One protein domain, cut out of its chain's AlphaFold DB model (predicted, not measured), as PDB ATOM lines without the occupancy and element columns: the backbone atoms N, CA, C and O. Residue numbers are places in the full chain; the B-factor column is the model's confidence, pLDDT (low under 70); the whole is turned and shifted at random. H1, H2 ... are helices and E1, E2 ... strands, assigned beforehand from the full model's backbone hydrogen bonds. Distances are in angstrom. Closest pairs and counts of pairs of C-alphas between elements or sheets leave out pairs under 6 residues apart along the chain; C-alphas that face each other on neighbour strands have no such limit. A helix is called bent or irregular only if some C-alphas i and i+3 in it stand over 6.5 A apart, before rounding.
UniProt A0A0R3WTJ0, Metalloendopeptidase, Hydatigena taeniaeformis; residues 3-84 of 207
ATOM      1  N   TYR A   3      43.530 -13.528 -43.713       79.19
ATOM      2  CA  TYR A   3      43.567 -13.593 -42.243       79.19
ATOM      3  C   TYR A   3      42.229 -13.924 -41.576       79.19
ATOM      4  O   TYR A   3      42.203 -14.696 -40.624       79.19
ATOM      5  N   GLY A   4      41.118 -13.377 -42.080       79.50
ATOM      6  CA  GLY A   4      39.793 -13.642 -41.509       79.50
ATOM      7  C   GLY A   4      39.387 -15.113 -41.609       79.50
ATOM      8  O   GLY A   4      38.763 -15.632 -40.692       79.50
ATOM      9  N   LEU A   5      39.807 -15.799 -42.678       79.75
ATOM     10  CA  LEU A   5      39.545 -17.225 -42.849       79.75
ATOM     11  C   LEU A   5      40.344 -18.055 -41.840       79.75
ATOM     12  O   LEU A   5      39.774 -18.902 -41.168       79.75
ATOM     13  N   TYR A   6      41.641 -17.783 -41.670       86.69
ATOM     14  CA  TYR A   6      42.444 -18.514 -40.683       86.69
ATOM     15  C   TYR A   6      41.903 -18.356 -39.258       86.69
ATOM     16  O   TYR A   6      41.903 -19.315 -38.492       86.69
ATOM     17  N   LEU A   7      41.415 -17.162 -38.909       89.56
ATOM     18  CA  LEU A   7      40.788 -16.913 -37.610       89.56
ATOM     19  C   LEU A   7      39.454 -17.657 -37.450       89.56
ATOM     20  O   LEU A   7      39.180 -18.146 -36.361       89.56
ATOM     21  N   HIS A   8      38.659 -17.774 -38.517       88.81
ATOM     22  CA  HIS A   8      37.425 -18.565 -38.520       88.81
ATOM     23  C   HIS A   8      37.709 -20.041 -38.222       88.81
ATOM     24  O   HIS A   8      37.133 -20.622 -37.304       88.81
ATOM     25  N   GLU A   9      38.665 -20.629 -38.942       91.00
ATOM     26  CA  GLU A   9      39.031 -22.034 -38.744       91.00
ATOM     27  C   GLU A   9      39.657 -22.272 -37.365       91.00
ATOM     28  O   GLU A   9      39.363 -23.268 -36.705       91.00
ATOM     29  N   LEU A  10      40.470 -21.331 -36.873       92.38
ATOM     30  CA  LEU A  10      40.978 -21.386 -35.503       92.38
ATOM     31  C   LEU A  10      39.840 -21.315 -34.473       92.38
ATOM     32  O   LEU A  10      39.891 -22.021 -33.469       92.38
ATOM     33  N   GLY A  11      38.804 -20.514 -34.728       92.56
ATOM     34  CA  GLY A  11      37.602 -20.458 -33.899       92.56
ATOM     35  C   GLY A  11      36.937 -21.827 -33.762       92.56
ATOM     36  O   GLY A  11      36.668 -22.258 -32.641       92.56
ATOM     37  N   HIS A  12      36.769 -22.559 -34.866       94.06
ATOM     38  CA  HIS A  12      36.267 -23.936 -34.830       94.06
ATOM     39  C   HIS A  12      37.163 -24.880 -34.016       94.06
ATOM     40  O   HIS A  12      36.649 -25.668 -33.223       94.06
ATOM     41  N   VAL A  13      38.493 -24.770 -34.136       95.19
ATOM     42  CA  VAL A  13      39.444 -25.553 -33.318       95.19
ATOM     43  C   VAL A  13      39.288 -25.251 -31.824       95.19
ATOM     44  O   VAL A  13      39.437 -26.143 -30.992       95.19
ATOM     45  N   MET A  14      38.953 -24.011 -31.472       93.50
ATOM     46  CA  MET A  14      38.673 -23.595 -30.096       93.50
ATOM     47  C   MET A  14      37.265 -23.978 -29.610       93.50
ATOM     48  O   MET A  14      36.916 -23.675 -28.470       93.50
ATOM     49  N   GLY A  15      36.461 -24.643 -30.443       90.19
ATOM     50  CA  GLY A  15      35.103 -25.071 -30.110       90.19
ATOM     51  C   GLY A  15      34.028 -24.012 -30.356       90.19
ATOM     52  O   GLY A  15      32.918 -24.159 -29.852       90.19
ATOM     53  N   LEU A  16      34.325 -22.948 -31.110       93.62
ATOM     54  CA  LEU A  16      33.316 -21.974 -31.517       93.62
ATOM     55  C   LEU A  16      32.504 -22.505 -32.703       93.62
ATOM     56  O   LEU A  16      33.045 -22.901 -33.737       93.62
ATOM     57  N   ASP A  17      31.188 -22.465 -32.553       95.38
ATOM     58  CA  ASP A  17      30.225 -22.699 -33.624       95.38
ATOM     59  C   ASP A  17      29.912 -21.411 -34.392       95.38
ATOM     60  O   ASP A  17      30.264 -20.307 -33.971       95.38
ATOM     61  N   HIS A  18      29.216 -21.539 -35.525       96.31
ATOM     62  CA  HIS A  18      28.762 -20.362 -36.259       96.31
ATOM     63  C   HIS A  18      27.749 -19.535 -35.462       96.31
ATOM     64  O   HIS A  18      26.830 -20.059 -34.832       96.31
ATOM     65  N   GLU A  19      27.858 -18.212 -35.551       97.25
ATOM     66  CA  GLU A  19      26.992 -17.304 -34.787       97.25
ATOM     67  C   GLU A  19      25.510 -17.434 -35.209       97.25
ATOM     68  O   GLU A  19      24.600 -17.399 -34.376       97.25
ATOM     69  N   HIS A  20      25.236 -17.668 -36.502       96.25
ATOM     70  CA  HIS A  20      23.875 -17.705 -37.069       96.25
ATOM     71  C   HIS A  20      23.058 -18.952 -36.709       96.25
ATOM     72  O   HIS A  20      21.858 -18.999 -37.019       96.25
ATOM     73  N   ILE A  21      23.680 -19.949 -36.069       96.44
ATOM     74  CA  ILE A  21      23.009 -21.162 -35.576       96.44
ATOM     75  C   ILE A  21      22.688 -21.101 -34.079       96.44
ATOM     76  O   ILE A  21      22.139 -22.063 -33.545       96.44
ATOM     77  N   ARG A  22      22.948 -19.979 -33.394       97.69
ATOM     78  CA  ARG A  22      22.512 -19.788 -32.002       97.69
ATOM     79  C   ARG A  22      20.994 -19.934 -31.853       97.69
ATOM     80  O   ARG A  22      20.213 -19.520 -32.714       97.69
ATOM     81  N   ALA A  23      20.558 -20.444 -30.702       97.19
ATOM     82  CA  ALA A  23      19.139 -20.613 -30.382       97.19
ATOM     83  C   ALA A  23      18.340 -19.289 -30.427       97.19
ATOM     84  O   ALA A  23      17.170 -19.282 -30.828       97.19
ATOM     85  N   ASP A  24      18.979 -18.176 -30.044       96.94
ATOM     86  CA  ASP A  24      18.413 -16.822 -29.960       96.94
ATOM     87  C   ASP A  24      18.523 -16.004 -31.259       96.94
ATOM     88  O   ASP A  24      17.986 -14.892 -31.322       96.94
ATOM     89  N   ARG A  25      19.141 -16.553 -32.319       96.81
ATOM     90  CA  ARG A  25      19.443 -15.831 -33.570       96.81
ATOM     91  C   ARG A  25      18.215 -15.213 -34.241       96.81
ATOM     92  O   ARG A  25      18.326 -14.165 -34.868       96.81
ATOM     93  N   ASP A  26      17.033 -15.821 -34.098       97.50
ATOM     94  CA  ASP A  26      15.784 -15.311 -34.687       97.50
ATOM     95  C   ASP A  26      15.337 -13.974 -34.065       97.50
ATOM     96  O   ASP A  26      14.449 -13.316 -34.601       97.50
ATOM     97  N   THR A  27      15.939 -13.531 -32.959       97.06
ATOM     98  CA  THR A  27      15.739 -12.173 -32.424       97.06
ATOM     99  C   THR A  27      16.376 -11.119 -33.337       97.06
ATOM    100  O   THR A  27      15.834 -10.027 -33.493       97.06
ATOM    101  N   TYR A  28      17.480 -11.469 -34.000       97.00
ATOM    102  CA  TYR A  28      18.321 -10.561 -34.785       97.00
ATOM    103  C   TYR A  28      18.187 -10.790 -36.291       97.00
ATOM    104  O   TYR A  28      18.304  -9.851 -37.081       97.00
ATOM    105  N   LEU A  29      17.908 -12.030 -36.695       97.00
ATOM    106  CA  LEU A  29      17.888 -12.467 -38.083       97.00
ATOM    107  C   LEU A  29      16.516 -13.002 -38.500       97.00
ATOM    108  O   LEU A  29      15.765 -13.578 -37.714       97.00
ATOM    109  N   HIS A  30      16.219 -12.857 -39.781       95.69
ATOM    110  CA  HIS A  30      15.252 -13.654 -40.512       95.69
ATOM    111  C   HIS A  30      16.018 -14.534 -41.499       95.69
ATOM    112  O   HIS A  30      16.760 -14.017 -42.337       95.69
ATOM    113  N   VAL A  31      15.857 -15.852 -41.383       94.50
ATOM    114  CA  VAL A  31      16.495 -16.803 -42.296       94.50
ATOM    115  C   VAL A  31      15.512 -17.244 -43.373       94.50
ATOM    116  O   VAL A  31      14.418 -17.705 -43.056       94.50
ATOM    117  N   ASN A  32      15.914 -17.085 -44.634       91.12
ATOM    118  CA  ASN A  32      15.145 -17.446 -45.822       91.12
ATOM    119  C   ASN A  32      15.970 -18.362 -46.735       91.12
ATOM    120  O   ASN A  32      16.713 -17.921 -47.609       91.12
ATOM    121  N   ASP A  33      15.802 -19.662 -46.569       86.81
ATOM    122  CA  ASP A  33      16.555 -20.675 -47.298       86.81
ATOM    123  C   ASP A  33      16.015 -20.960 -48.714       86.81
ATOM    124  O   ASP A  33      16.500 -21.869 -49.382       86.81
ATOM    125  N   ALA A  34      15.073 -20.164 -49.241       84.88
ATOM    126  CA  ALA A  34      14.546 -20.331 -50.604       84.88
ATOM    127  C   ALA A  34      15.621 -20.180 -51.699       84.88
ATOM    128  O   ALA A  34      15.405 -20.562 -52.856       84.88
ATOM    129  N   GLY A  35      16.751 -19.558 -51.351       72.62
ATOM    130  CA  GLY A  35      17.933 -19.463 -52.196       72.62
ATOM    131  C   GLY A  35      18.938 -20.600 -52.014       72.62
ATOM    132  O   GLY A  35      19.824 -20.747 -52.849       72.62
ATOM    133  N   VAL A  36      18.813 -21.399 -50.958       78.81
ATOM    134  CA  VAL A  36      19.796 -22.400 -50.536       78.81
ATOM    135  C   VAL A  36      19.418 -23.773 -51.114       78.81
ATOM    136  O   VAL A  36      18.266 -24.198 -50.985       78.81
ATOM    137  N   PRO A  37      20.347 -24.494 -51.769       78.12
ATOM    138  CA  PRO A  37      20.093 -25.854 -52.231       78.12
ATOM    139  C   PRO A  37      19.804 -26.795 -51.060       78.12
ATOM    140  O   PRO A  37      20.370 -26.632 -49.983       78.12
ATOM    141  N   GLU A  38      18.958 -27.799 -51.295       82.25
ATOM    142  CA  GLU A  38      18.451 -28.700 -50.249       82.25
ATOM    143  C   GLU A  38      19.566 -29.312 -49.388       82.25
ATOM    144  O   GLU A  38      19.488 -29.267 -48.163       82.25
ATOM    145  N   ASP A  39      20.654 -29.757 -50.024       82.25
ATOM    146  CA  ASP A  39      21.818 -30.364 -49.362       82.25
ATOM    147  C   ASP A  39      22.501 -29.441 -48.331       82.25
ATOM    148  O   ASP A  39      23.199 -29.918 -47.440       82.25
ATOM    149  N   PHE A  40      22.297 -28.122 -48.433       83.25
ATOM    150  CA  PHE A  40      22.931 -27.105 -47.587       83.25
ATOM    151  C   PHE A  40      21.972 -26.453 -46.589       83.25
ATOM    152  O   PHE A  40      22.415 -25.690 -45.729       83.25
ATOM    153  N   LYS A  41      20.665 -26.738 -46.653       87.62
ATOM    154  CA  LYS A  41      19.680 -26.133 -45.739       87.62
ATOM    155  C   LYS A  41      19.928 -26.500 -44.281       87.62
ATOM    156  O   LYS A  41      19.708 -25.682 -43.389       87.62
ATOM    157  N   SER A  42      20.455 -27.699 -44.037       91.31
ATOM    158  CA  SER A  42      20.800 -28.165 -42.692       91.31
ATOM    159  C   SER A  42      21.807 -27.246 -41.985       91.31
ATOM    160  O   SER A  42      21.713 -27.101 -40.767       91.31
ATOM    161  N   PHE A  43      22.674 -26.534 -42.719       90.81
ATOM    162  CA  PHE A  43      23.653 -25.579 -42.175       90.81
ATOM    163  C   PHE A  43      23.039 -24.286 -41.609       90.81
ATOM    164  O   PHE A  43      23.746 -23.471 -41.017       90.81
ATOM    165  N   PHE A  44      21.730 -24.086 -41.773       94.75
ATOM    166  CA  PHE A  44      20.983 -22.958 -41.201       94.75
ATOM    167  C   PHE A  44      20.129 -23.356 -39.987       94.75
ATOM    168  O   PHE A  44      19.467 -22.498 -39.383       94.75
ATOM    169  N   THR A  45      20.143 -24.644 -39.627       95.00
ATOM    170  CA  THR A  45      19.428 -25.188 -38.469       95.00
ATOM    171  C   THR A  45      20.035 -24.650 -37.180       95.00
ATOM    172  O   THR A  45      21.249 -24.678 -36.999       95.00
ATOM    173  N   LYS A  46      19.186 -24.162 -36.271       96.81
ATOM    174  CA  LYS A  46      19.636 -23.686 -34.960       96.81
ATOM    175  C   LYS A  46      20.060 -24.858 -34.078       96.81
ATOM    176  O   LYS A  46      19.380 -25.883 -34.058       96.81
ATOM    177  N   LYS A  47      21.113 -24.660 -33.292       96.12
ATOM    178  CA  LYS A  47      21.442 -25.512 -32.150       96.12
ATOM    179  C   LYS A  47      20.572 -25.158 -30.944       96.12
ATOM    180  O   LYS A  47      20.064 -24.036 -30.829       96.12
ATOM    181  N   SER A  48      20.370 -26.140 -30.071       96.19
ATOM    182  CA  SER A  48      19.710 -25.943 -28.779       96.19
ATOM    183  C   SER A  48      20.609 -25.136 -27.827       96.19
ATOM    184  O   SER A  48      21.778 -24.889 -28.128       96.19
ATOM    185  N   LYS A  49      20.075 -24.701 -26.680       93.31
ATOM    186  CA  LYS A  49      20.886 -23.994 -25.668       93.31
ATOM    187  C   LYS A  49      21.852 -24.936 -24.947       93.31
ATOM    188  O   LYS A  49      22.810 -24.471 -24.340       93.31
ATOM    189  N   GLU A  50      21.568 -26.230 -25.004       92.62
ATOM    190  CA  GLU A  50      22.367 -27.315 -24.453       92.62
ATOM    191  C   GLU A  50      23.524 -27.684 -25.392       92.62
ATOM    192  O   GLU A  50      24.612 -28.006 -24.927       92.62
ATOM    193  N   ASP A  51      23.310 -27.594 -26.709       92.75
ATOM    194  CA  ASP A  51      24.336 -27.892 -27.718       92.75
ATOM    195  C   ASP A  51      25.245 -26.690 -28.023       92.75
ATOM    196  O   ASP A  51      26.352 -26.872 -28.526       92.75
ATOM    197  N   LEU A  52      24.774 -25.461 -27.773       93.88
ATOM    198  CA  LEU A  52      25.529 -24.225 -27.990       93.88
ATOM    199  C   LEU A  52      25.276 -23.243 -26.841       93.88
ATOM    200  O   LEU A  52      24.258 -22.546 -26.787       93.88
ATOM    201  N   HIS A  53      26.253 -23.159 -25.940       92.44
ATOM    202  CA  HIS A  53      26.254 -22.212 -24.832       92.44
ATOM    203  C   HIS A  53      26.800 -20.851 -25.271       92.44
ATOM    204  O   HIS A  53      27.895 -20.752 -25.815       92.44
ATOM    205  N   THR A  54      26.051 -19.782 -24.994       92.56
ATOM    206  CA  THR A  54      26.452 -18.410 -25.351       92.56
ATOM    207  C   THR A  54      27.248 -17.710 -24.253       92.56
ATOM    208  O   THR A  54      27.779 -16.633 -24.497       92.56
ATOM    209  N   TYR A  55      27.312 -18.290 -23.046       91.94
ATOM    210  CA  TYR A  55      27.954 -17.698 -21.864       91.94
ATOM    211  C   TYR A  55      27.536 -16.237 -21.619       91.94
ATOM    212  O   TYR A  55      28.367 -15.385 -21.316       91.94
ATOM    213  N   ASP A  56      26.246 -15.947 -21.827       91.25
ATOM    214  CA  ASP A  56      25.646 -14.607 -21.744       91.25
ATOM    215  C   ASP A  56      26.257 -13.558 -22.692       91.25
ATOM    216  O   ASP A  56      25.979 -12.362 -22.581       91.25
ATOM    217  N   SER A  57      27.038 -13.999 -23.682       93.94
ATOM    218  CA  SER A  57      27.561 -13.135 -24.731       93.94
ATOM    219  C   SER A  57      26.416 -12.624 -25.618       93.94
ATOM    220  O   SER A  57      25.581 -13.424 -26.079       93.94
ATOM    221  N   PRO A  58      26.355 -11.308 -25.899       96.25
ATOM    222  CA  PRO A  58      25.393 -10.761 -26.844       96.25
ATOM    223  C   PRO A  58      25.597 -11.369 -28.238       96.25
ATOM    224  O   PRO A  58      26.645 -11.927 -28.552       96.25
ATOM    225  N   TYR A  59      24.565 -11.292 -29.073       96.81
ATOM    226  CA  TYR A  59      24.660 -11.746 -30.457       96.81
ATOM    227  C   TYR A  59      25.538 -10.786 -31.267       96.81
ATOM    228  O   TYR A  59      25.263  -9.582 -31.289       96.81
ATOM    229  N   ASP A  60      26.557 -11.307 -31.948       96.00
ATOM    230  CA  ASP A  60      27.538 -10.483 -32.662       96.00
ATOM    231  C   ASP A  60      27.436 -10.632 -34.191       96.00
ATOM    232  O   ASP A  60      27.914 -11.593 -34.793       96.00
ATOM    233  N   LEU A  61      26.851  -9.625 -34.850       93.88
ATOM    234  CA  LEU A  61      26.753  -9.557 -36.316       93.88
ATOM    235  C   LEU A  61      28.114  -9.434 -37.024       93.88
ATOM    236  O   LEU A  61      28.177  -9.658 -38.232       93.88
ATOM    237  N   GLN A  62      29.176  -9.051 -36.310       91.75
ATOM    238  CA  GLN A  62      30.542  -8.931 -36.831       91.75
ATOM    239  C   GLN A  62      31.439 -10.097 -36.410       91.75
ATOM    240  O   GLN A  62      32.635 -10.077 -36.713       91.75
ATOM    241  N   SER A  63      30.875 -11.111 -35.744       93.19
ATOM    242  CA  SER A  63      31.616 -12.292 -35.320       93.19
ATOM    243  C   SER A  63      32.336 -12.912 -36.512       93.19
ATOM    244  O   SER A  63      31.758 -13.107 -37.584       93.19
ATOM    245  N   VAL A  64      33.604 -13.280 -36.312       91.38
ATOM    246  CA  VAL A  64      34.380 -14.023 -37.318       91.38
ATOM    247  C   VAL A  64      33.718 -15.364 -37.656       91.38
ATOM    248  O   VAL A  64      33.918 -15.884 -38.749       91.38
ATOM    249  N   MET A  65      32.875 -15.884 -36.757       94.06
ATOM    250  CA  MET A  65      32.097 -17.110 -36.935       94.06
ATOM    251  C   MET A  65      30.718 -16.867 -37.567       94.06
ATOM    252  O   MET A  65      29.948 -17.809 -37.735       94.06
ATOM    253  N   HIS A  66      30.358 -15.633 -37.919       94.19
ATOM    254  CA  HIS A  66      29.072 -15.349 -38.550       94.19
ATOM    255  C   HIS A  66      29.131 -15.622 -40.059       94.19
ATOM    256  O   HIS A  66      30.007 -15.130 -40.771       94.19
ATOM    257  N   TYR A  67      28.155 -16.361 -40.588       90.19
ATOM    258  CA  TYR A  67      28.003 -16.501 -42.034       90.19
ATOM    259  C   TYR A  67      27.682 -15.173 -42.717       90.19
ATOM    260  O   TYR A  67      26.903 -14.367 -42.211       90.19
ATOM    261  N   GLY A  68      28.234 -14.988 -43.916       86.38
ATOM    262  CA  GLY A  68      27.842 -13.899 -44.799       86.38
ATOM    263  C   GLY A  68      26.347 -13.935 -45.119       86.38
ATOM    264  O   GLY A  68      25.700 -14.985 -45.140       86.38
ATOM    265  N   ARG A  69      25.793 -12.760 -45.404       85.56
ATOM    266  CA  ARG A  69      24.378 -12.568 -45.726       85.56
ATOM    267  C   ARG A  69      23.910 -13.464 -46.881       85.56
ATOM    268  O   ARG A  69      22.764 -13.913 -46.883       85.56
ATOM    269  N   SER A  70      24.785 -13.706 -47.858       78.81
ATOM    270  CA  SER A  70      24.506 -14.475 -49.079       78.81
ATOM    271  C   SER A  70      24.967 -15.942 -49.046       78.81
ATOM    272  O   SER A  70      24.833 -16.633 -50.059       78.81
ATOM    273  N   SER A  71      25.486 -16.432 -47.912       81.06
ATOM    274  CA  SER A  71      26.068 -17.777 -47.780       81.06
ATOM    275  C   SER A  71      25.169 -18.876 -48.351       81.06
ATOM    276  O   SER A  71      23.979 -18.918 -48.055       81.06
ATOM    277  N   PHE A  72      25.743 -19.773 -49.160       76.31
ATOM    278  CA  PHE A  72      25.074 -20.912 -49.812       76.31
ATOM    279  C   PHE A  72      23.899 -20.580 -50.737       76.31
ATOM    280  O   PHE A  72      23.325 -21.499 -51.325       76.31
ATOM    281  N   SER A  73      23.534 -19.308 -50.915       73.25
ATOM    282  CA  SER A  73      22.508 -18.970 -51.886       73.25
ATOM    283  C   SER A  73      23.024 -19.251 -53.281       73.25
ATOM    284  O   SER A  73      24.118 -18.822 -53.654       73.25
ATOM    285  N   VAL A  74      22.204 -19.938 -54.069       62.69
ATOM    286  CA  VAL A  74      22.391 -20.017 -55.507       62.69
ATOM    287  C   VAL A  74      21.662 -18.891 -56.232       62.69
ATOM    288  O   VAL A  74      21.549 -18.974 -57.439       62.69
ATOM    289  N   TYR A  75      21.135 -17.859 -55.560       55.81
ATOM    290  CA  TYR A  75      20.420 -16.760 -56.218       55.81
ATOM    291  C   TYR A  75      20.846 -15.382 -55.714       55.81
ATOM    292  O   TYR A  75      21.007 -15.158 -54.518       55.81
ATOM    293  N   ALA A  76      20.979 -14.425 -56.632       55.66
ATOM    294  CA  ALA A  76      21.358 -13.048 -56.297       55.66
ATOM    295  C   ALA A  76      20.290 -12.294 -55.486       55.66
ATOM    296  O   ALA A  76      20.628 -11.489 -54.622       55.66
ATOM    297  N   ASP A  77      19.014 -12.544 -55.779       61.66
ATOM    298  CA  ASP A  77      17.857 -11.875 -55.179       61.66
ATOM    299  C   ASP A  77      17.293 -12.614 -53.956       61.66
ATOM    300  O   ASP A  77      16.441 -12.073 -53.254       61.66
ATOM    301  N   LYS A  78      17.779 -13.827 -53.659       71.31
ATOM    302  CA  LYS A  78      17.355 -14.603 -52.486       71.31
ATOM    303  C   LYS A  78      18.472 -14.623 -51.456       71.31
ATOM    304  O   LYS A  78      19.422 -15.392 -51.566       71.31
ATOM    305  N   VAL A  79      18.345 -13.752 -50.466       81.94
ATOM    306  CA  VAL A  79      19.320 -13.560 -49.393       81.94
ATOM    307  C   VAL A  79      18.978 -14.465 -48.199       81.94
ATOM    308  O   VAL A  79      17.930 -14.240 -47.590       81.94
ATOM    309  N   PRO A  80      19.830 -15.447 -47.832       88.56
ATOM    310  CA  PRO A  80      19.496 -16.389 -46.770       88.56
ATOM    311  C   PRO A  80      19.508 -15.818 -45.366       88.56
ATOM    312  O   PRO A  80      18.697 -16.249 -44.557       88.56
ATOM    313  N   ILE A  81      20.383 -14.859 -45.061       92.75
ATOM    314  CA  ILE A  81      20.478 -14.281 -43.718       92.75
ATOM    315  C   ILE A  81      20.153 -12.793 -43.777       92.75
ATOM    316  O   ILE A  81      20.968 -11.978 -44.196       92.75
ATOM    317  N   VAL A  82      18.954 -12.416 -43.340       92.12
ATOM    318  CA  VAL A  82      18.492 -11.024 -43.349       92.12
ATOM    319  C   VAL A  82      18.495 -10.473 -41.928       92.12
ATOM    320  O   VAL A  82      17.786 -10.981 -41.066       92.12
ATOM    321  N   VAL A  83      19.255  -9.406 -41.675       95.12
ATOM    322  CA  VAL A  83      19.213  -8.693 -40.386       95.12
ATOM    323  C   VAL A  83      17.872  -7.970 -40.243       95.12
ATOM    324  O   VAL A  83      17.457  -7.244 -41.152       95.12
ATOM    325  N   LYS A  84      17.190  -8.175 -39.110       95.69
ATOM    326  CA  LYS A  84      15.867  -7.597 -38.822       95.69
ATOM    327  C   LYS A  84      15.919  -6.095 -38.566       95.69
ATOM    328  O   LYS A  84      15.034  -5.377 -39.017       95.69
TER     329      LYS A  84
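AT A GLANCE: This is residues 3 to 84 of the 207 residues of the protein "Metalloendopeptidase" of Hydatigena taeniaeformis (UniProt A0A0R3WTJ0). Little regular structure: loops make most of this body, with H1 at one side and, at the other, H2 and a small two-stranded ribbon, E1 and E2. The printed part has 82 residues, 24 of them in named elements, in the order H1, E1, H2, E2; the class is mixed, the sheet antiparallel. It is compact, with a radius of gyration of the C-alphas of 12.8 A and spans of 34 by 29 by 23 A.

HOW THE PARTS SIT: E1, residues 29 to 31, and E2, residues 81 to 83, are antiparallel at 153 degrees; N 30 and O 82 are 2.8 A apart, within hydrogen-bond range. The closest C-alphas of E1 and H2, residues 38 to 44, are those of Val 31 and Phe 44, 7.7 A. H1, residues 3 to 13, is apart from H2 and E2. Every O i to N i+4 pair of H1 is within hydrogen-bond range; in H2 0 of 3 are, but 3 of 4 O i to N i+3 pairs.

IN THESE COORDINATES: H1 begins at C-alpha 3 (43.567, -13.593, -42.243) and is 15.5 A long, H2 11.0 A, E1 6.2 A. H2 is irregular: C-alphas 39 and 42 are 7.1 A apart. E2, 6.6 A, ends at C-alpha 83 (19.213, -8.693, -40.386).

THE WHOLE: The printed part has no cut. The links H1 to E1 and H2 to E2 are long. Residues 74 to 77 have pLDDT under 70.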